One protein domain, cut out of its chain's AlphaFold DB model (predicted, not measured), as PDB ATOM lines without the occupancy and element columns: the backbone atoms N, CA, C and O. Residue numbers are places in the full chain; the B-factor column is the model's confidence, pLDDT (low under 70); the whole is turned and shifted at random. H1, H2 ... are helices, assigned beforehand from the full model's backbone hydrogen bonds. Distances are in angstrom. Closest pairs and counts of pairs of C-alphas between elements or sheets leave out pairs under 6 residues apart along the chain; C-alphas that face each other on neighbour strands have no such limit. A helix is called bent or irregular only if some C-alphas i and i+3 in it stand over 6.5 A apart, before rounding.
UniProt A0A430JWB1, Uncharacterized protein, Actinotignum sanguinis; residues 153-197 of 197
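Overview. This is residues 153 to 197 of the 197 residues of an uncharacterized protein of Actinotignum sanguinis (UniProt A0A430JWB1). A short helical hairpin, H1 and H2, turns a corner at the end of H2 into a longer helix, H3, whose residues 182 to 193 stick out with the tail to 197 as a free arm. The printed part has 45 residues, three helices in the order H1, H2, H3, no named strand, and is all helix. It is only just extended, close to loose, with a radius of gyration of the C-alphas of 14.4 A and spans of 46 by 22 by 10 A.

Arrangement. Start at H1, residues 153 to 162, which touches H2, residues 166 to 175, closest at the C-alphas of Leu 159 and Ile 167, 7.1 A; this hairpin runs opposite ways at a shallow tilt of 23 degrees. H3, residues 177 to 193, touches H2 with residues 179 to 181 alone, closest at the C-alphas of Ala 173 and Ala 180, 5.0 A, opposite ways at a steep tilt of 60 degrees. H1 and H3 are apart. Every O i to N i+4 pair is within hydrogen-bond range in H2, 9 of 13 in H3, and 2 of 6 in H1, where 2 of 7 O i to N i+3 pairs are.

Along the chain. Find C-alpha 153 at (-24.648, -40.200, 126.362), where H1 begins; it is irregular, with C-alphas 154 and 157 7.4 A apart. H3 runs 26.0 A to C-alpha 193 at (-14.513, -46.472, 160.823).

Size, cuts and confidence. Look from Ala 154 to Asp 197: their C-alphas, the two farthest apart, are 46.6 A apart. Both links are tight, and the printed part has no cut. Confidence is under 70 at residues 153 to 163, 192 and 195 to 197.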
ATOM      1  N   LEU A 153     -26.076 -40.438 126.575       69.94
ATOM      2  CA  LEU A 153     -24.648 -40.200 126.362       69.94
ATOM      3  C   LEU A 153     -24.368 -39.189 125.230       69.94
ATOM      4  O   LEU A 153     -23.254 -38.674 125.148       69.94
ATOM      5  N   ALA A 154     -25.340 -38.866 124.369       67.44
ATOM      6  CA  ALA A 154     -25.162 -37.837 123.342       67.44
ATOM      7  C   ALA A 154     -25.228 -36.410 123.926       67.44
ATOM      8  O   ALA A 154     -24.636 -35.489 123.367       67.44
ATOM      9  N   GLY A 155     -25.870 -36.225 125.087       62.03
ATOM     10  CA  GLY A 155     -25.950 -34.949 125.813       62.03
ATOM     11  C   GLY A 155     -24.692 -34.568 126.614       62.03
ATOM     12  O   GLY A 155     -24.694 -33.556 127.321       62.03
ATOM     13  N   LEU A 156     -23.613 -35.356 126.525       64.38
ATOM     14  CA  LEU A 156     -22.393 -35.198 127.328       64.38
ATOM     15  C   LEU A 156     -21.531 -33.972 126.972       64.38
ATOM     16  O   LEU A 156     -20.655 -33.621 127.760       64.38
ATOM     17  N   GLU A 157     -21.788 -33.265 125.865       62.75
ATOM     18  CA  GLU A 157     -21.028 -32.056 125.479       62.75
ATOM     19  C   GLU A 157     -21.026 -30.956 126.567       62.75
ATOM     20  O   GLU A 157     -20.095 -30.149 126.658       62.75
ATOM     21  N   LEU A 158     -22.061 -30.902 127.417       63.19
ATOM     22  CA  LEU A 158     -22.127 -29.975 128.555       63.19
ATOM     23  C   LEU A 158     -21.273 -30.449 129.748       63.19
ATOM     24  O   LEU A 158     -20.687 -29.626 130.459       63.19
ATOM     25  N   LEU A 159     -21.161 -31.767 129.942       62.50
ATOM     26  CA  LEU A 159     -20.335 -32.400 130.974       62.50
ATOM     27  C   LEU A 159     -18.846 -32.355 130.615       62.50
ATOM     28  O   LEU A 159     -18.032 -32.095 131.497       62.50
ATOM     29  N   GLU A 160     -18.486 -32.466 129.330       64.25
ATOM     30  CA  GLU A 160     -17.098 -32.296 128.857       64.25
ATOM     31  C   GLU A 160     -16.509 -30.940 129.262       64.25
ATOM     32  O   GLU A 160     -15.316 -30.828 129.538       64.25
ATOM     33  N   LYS A 161     -17.351 -29.906 129.349       67.88
ATOM     34  CA  LYS A 161     -16.931 -28.545 129.708       67.88
ATOM     35  C   LYS A 161     -16.889 -28.278 131.212       67.88
ATOM     36  O   LYS A 161     -16.233 -27.324 131.620       67.88
ATOM     37  N   THR A 162     -17.613 -29.048 132.027       67.88
ATOM     38  CA  THR A 162     -17.879 -28.700 133.438       67.88
ATOM     39  C   THR A 162     -17.449 -29.767 134.445       67.88
ATOM     40  O   THR A 162     -17.211 -29.433 135.602       67.88
ATOM     41  N   GLY A 163     -17.288 -31.020 134.019       68.75
ATOM     42  CA  GLY A 163     -16.884 -32.144 134.863       68.75
ATOM     43  C   GLY A 163     -16.390 -33.332 134.030       68.75
ATOM     44  O   GLY A 163     -17.041 -34.376 134.044       68.75
ATOM     45  N   PRO A 164     -15.266 -33.200 133.297       73.75
ATOM     46  CA  PRO A 164     -14.782 -34.233 132.375       73.75
ATOM     47  C   PRO A 164     -14.469 -35.566 133.071       73.75
ATOM     48  O   PRO A 164     -14.680 -36.622 132.481       73.75
ATOM     49  N   ASP A 165     -14.058 -35.532 134.341       80.19
ATOM     50  CA  ASP A 165     -13.758 -36.731 135.134       80.19
ATOM     51  C   ASP A 165     -15.008 -37.563 135.470       80.19
ATOM     52  O   ASP A 165     -14.897 -38.739 135.813       80.19
ATOM     53  N   LEU A 166     -16.211 -36.988 135.336       80.25
ATOM     54  CA  LEU A 166     -17.465 -37.725 135.506       80.25
ATOM     55  C   LEU A 166     -17.827 -38.541 134.264       80.25
ATOM     56  O   LEU A 166     -18.608 -39.476 134.374       80.25
ATOM     57  N   ILE A 167     -17.277 -38.231 133.087       81.31
ATOM     58  CA  ILE A 167     -17.639 -38.926 131.843       81.31
ATOM     59  C   ILE A 167     -17.238 -40.406 131.870       81.31
ATOM     60  O   ILE A 167     -18.090 -41.226 131.528       81.31
ATOM     61  N   PRO A 168     -16.005 -40.787 132.267       85.19
ATOM     62  CA  PRO A 168     -15.653 -42.196 132.428       85.19
ATOM     63  C   PRO A 168     -16.582 -42.903 133.415       85.19
ATOM     64  O   PRO A 168     -17.161 -43.924 133.067       85.19
ATOM     65  N   PHE A 169     -16.830 -42.295 134.582       86.50
ATOM     66  CA  PHE A 169     -17.753 -42.844 135.576       86.50
ATOM     67  C   PHE A 169     -19.163 -43.056 135.013       86.50
ATOM     68  O   PHE A 169     -19.742 -44.110 135.218       86.50
ATOM     69  N   LEU A 170     -19.727 -42.079 134.297       85.38
ATOM     70  CA  LEU A 170     -21.083 -42.173 133.753       85.38
ATOM     71  C   LEU A 170     -21.196 -43.216 132.635       85.38
ATOM     72  O   LEU A 170     -22.258 -43.812 132.482       85.38
ATOM     73  N   LYS A 171     -20.122 -43.447 131.868       84.88
ATOM     74  CA  LYS A 171     -20.059 -44.544 130.891       84.88
ATOM     75  C   LYS A 171     -20.042 -45.896 131.597       84.88
ATOM     76  O   LYS A 171     -20.887 -46.730 131.291       84.88
ATOM     77  N   ASP A 172     -19.162 -46.064 132.583       86.81
ATOM     78  CA  ASP A 172     -19.080 -47.294 133.378       86.81
ATOM     79  C   ASP A 172     -20.405 -47.560 134.114       86.81
ATOM     80  O   ASP A 172     -20.918 -48.672 134.103       86.81
ATOM     81  N   ALA A 173     -21.020 -46.520 134.683       88.19
ATOM     82  CA  ALA A 173     -22.307 -46.599 135.365       88.19
ATOM     83  C   ALA A 173     -23.476 -46.912 134.422       88.19
ATOM     84  O   ALA A 173     -24.448 -47.520 134.857       88.19
ATOM     85  N   ALA A 174     -23.413 -46.520 133.146       87.25
ATOM     86  CA  ALA A 174     -24.416 -46.912 132.157       87.25
ATOM     87  C   ALA A 174     -24.341 -48.415 131.832       87.25
ATOM     88  O   ALA A 174     -25.375 -49.044 131.601       87.25
ATOM     89  N   GLU A 175     -23.130 -48.986 131.824       88.56
ATOM     90  CA  GLU A 175     -22.878 -50.408 131.556       88.56
ATOM     91  C   GLU A 175     -23.151 -51.294 132.784       88.56
ATOM     92  O   GLU A 175     -23.821 -52.322 132.664       88.56
ATOM     93  N   ASP A 176     -22.693 -50.874 133.967       89.81
ATOM     94  CA  ASP A 176     -22.917 -51.535 135.257       89.81
ATOM     95  C   ASP A 176     -23.391 -50.536 136.338       89.81
ATOM     96  O   ASP A 176     -22.613 -50.088 137.191       89.81
ATOM     97  N   PRO A 177     -24.695 -50.194 136.346       87.88
ATOM     98  CA  PRO A 177     -25.255 -49.262 137.321       87.88
ATOM     99  C   PRO A 177     -25.085 -49.695 138.779       87.88
ATOM    100  O   PRO A 177     -24.922 -48.845 139.654       87.88
ATOM    101  N   ALA A 178     -25.155 -51.003 139.049       85.38
ATOM    102  CA  ALA A 178     -25.072 -51.533 140.405       85.38
ATOM    103  C   ALA A 178     -23.630 -51.461 140.926       85.38
ATOM    104  O   ALA A 178     -23.398 -50.904 142.000       85.38
ATOM    105  N   GLY A 179     -22.657 -51.932 140.135       85.88
ATOM    106  CA  GLY A 179     -21.242 -51.876 140.503       85.88
ATOM    107  C   GLY A 179     -20.716 -50.447 140.648       85.88
ATOM    108  O   GLY A 179     -19.927 -50.166 141.554       85.88
ATOM    109  N   ALA A 180     -21.207 -49.503 139.839       84.62
ATOM    110  CA  ALA A 180     -20.822 -48.095 139.952       84.62
ATOM    111  C   ALA A 180     -21.197 -47.461 141.308       84.62
ATOM    112  O   ALA A 180     -20.483 -46.581 141.797       84.62
ATOM    113  N   LEU A 181     -22.287 -47.906 141.943       84.94
ATOM    114  CA  LEU A 181     -22.735 -47.385 143.240       84.94
ATOM    115  C   LEU A 181     -22.088 -48.082 144.446       84.94
ATOM    116  O   LEU A 181     -22.098 -47.519 145.545       84.94
ATOM    117  N   ASP A 182     -21.460 -49.245 144.274       81.94
ATOM    118  CA  ASP A 182     -20.775 -49.939 145.375       81.94
ATOM    119  C   ASP A 182     -19.593 -49.130 145.938       81.94
ATOM    120  O   ASP A 182     -19.328 -49.157 147.146       81.94
ATOM    121  N   GLY A 183     -18.940 -48.317 145.099       76.12
ATOM    122  CA  GLY A 183     -17.870 -47.411 145.526       76.12
ATOM    123  C   GLY A 183     -18.307 -46.419 146.615       76.12
ATOM    124  O   GLY A 183     -17.525 -46.106 147.515       76.12
ATOM    125  N   TYR A 184     -19.569 -45.977 146.603       77.88
ATOM    126  CA  TYR A 184     -20.114 -45.089 147.636       77.88
ATOM    127  C   TYR A 184     -20.155 -45.767 149.012       77.88
ATOM    128  O   TYR A 184     -19.741 -45.166 150.007       77.88
ATOM    129  N   LYS A 185     -20.603 -47.030 149.076       71.94
ATOM    130  CA  LYS A 185     -20.648 -47.796 150.333       71.94
ATOM    131  C   LYS A 185     -19.254 -47.960 150.929       71.94
ATOM    132  O   LYS A 185     -19.091 -47.769 152.129       71.94
ATOM    133  N   ALA A 186     -18.251 -48.251 150.098       74.88
ATOM    134  CA  ALA A 186     -16.867 -48.397 150.548       74.88
ATOM    135  C   ALA A 186     -16.310 -47.101 151.166       74.88
ATOM    136  O   ALA A 186     -15.681 -47.138 152.223       74.88
ATOM    137  N   VAL A 187     -16.580 -45.945 150.546       77.62
ATOM    138  CA  VAL A 187     -16.164 -44.635 151.080       77.62
ATOM    139  C   VAL A 187     -16.889 -44.311 152.387       77.62
ATOM    140  O   VAL A 187     -16.259 -43.835 153.332       77.62
ATOM    141  N   LEU A 188     -18.195 -44.583 152.465       72.00
ATOM    142  CA  LEU A 188     -18.989 -44.322 153.666       72.00
ATOM    143  C   LEU A 188     -18.548 -45.195 154.849       72.00
ATOM    144  O   LEU A 188     -18.401 -44.673 155.949       72.00
ATOM    145  N   LEU A 189     -18.314 -46.494 154.626       71.19
ATOM    146  CA  LEU A 189     -17.828 -47.412 155.663       71.19
ATOM    147  C   LEU A 189     -16.476 -46.954 156.210       71.19
ATOM    148  O   LEU A 189     -16.343 -46.776 157.417       71.19
ATOM    149  N   ARG A 190     -15.527 -46.635 155.325       72.75
ATOM    150  CA  ARG A 190     -14.221 -46.103 155.723       72.75
ATOM    151  C   ARG A 190     -14.339 -44.814 156.546       72.75
ATOM    152  O   ARG A 190     -13.663 -44.657 157.553       72.75
ATOM    153  N   TYR A 191     -15.208 -43.893 156.132       70.94
ATOM    154  CA  TYR A 191     -15.439 -42.644 156.861       70.94
ATOM    155  C   TYR A 191     -16.033 -42.862 158.262       70.94
ATOM    156  O   TYR A 191     -15.747 -42.085 159.173       70.94
ATOM    157  N   LEU A 192     -16.881 -43.879 158.436       67.19
ATOM    158  CA  LEU A 192     -17.461 -44.225 159.734       67.19
ATOM    159  C   LEU A 192     -16.431 -44.906 160.644       67.19
ATOM    160  O   LEU A 192     -16.338 -44.533 161.808       67.19
ATOM    161  N   GLU A 193     -15.620 -45.819 160.105       72.69
ATOM    162  CA  GLU A 193     -14.513 -46.472 160.823       72.69
ATOM    163  C   GLU A 193     -13.484 -45.453 161.341       72.69
ATOM    164  O   GLU A 193     -13.051 -45.537 162.483       72.69
ATOM    165  N   GLU A 194     -13.149 -44.430 160.546       70.50
ATOM    166  CA  GLU A 194     -12.212 -43.358 160.926       70.50
ATOM    167  C   GLU A 194     -12.771 -42.382 161.993       70.50
ATOM    168  O   GLU A 194     -12.065 -41.463 162.413       70.50
ATOM    169  N   ARG A 195     -14.036 -42.527 162.419       56.28
ATOM    170  CA  ARG A 195     -14.727 -41.622 163.362       56.28
ATOM    171  C   ARG A 195     -15.257 -42.292 164.632       56.28
ATOM    172  O   ARG A 195     -15.899 -41.611 165.433       56.28
ATOM    173  N   GLU A 196     -15.036 -43.594 164.801       49.50
ATOM    174  CA  GLU A 196     -15.371 -44.314 166.039       49.50
ATOM    175  C   GLU A 196     -14.245 -44.283 167.100       49.50
ATOM    176  O   GLU A 196     -14.456 -44.792 168.202       49.50
ATOM    177  N   ASP A 197     -13.122 -43.606 166.813       40.19
ATOM    178  CA  ASP A 197     -12.048 -43.241 167.762       40.19
ATOM    179  C   ASP A 197     -12.203 -41.807 168.317       40.19
ATOM    180  O   ASP A 197     -11.862 -41.584 169.506       40.19
TER     181      ASP A 197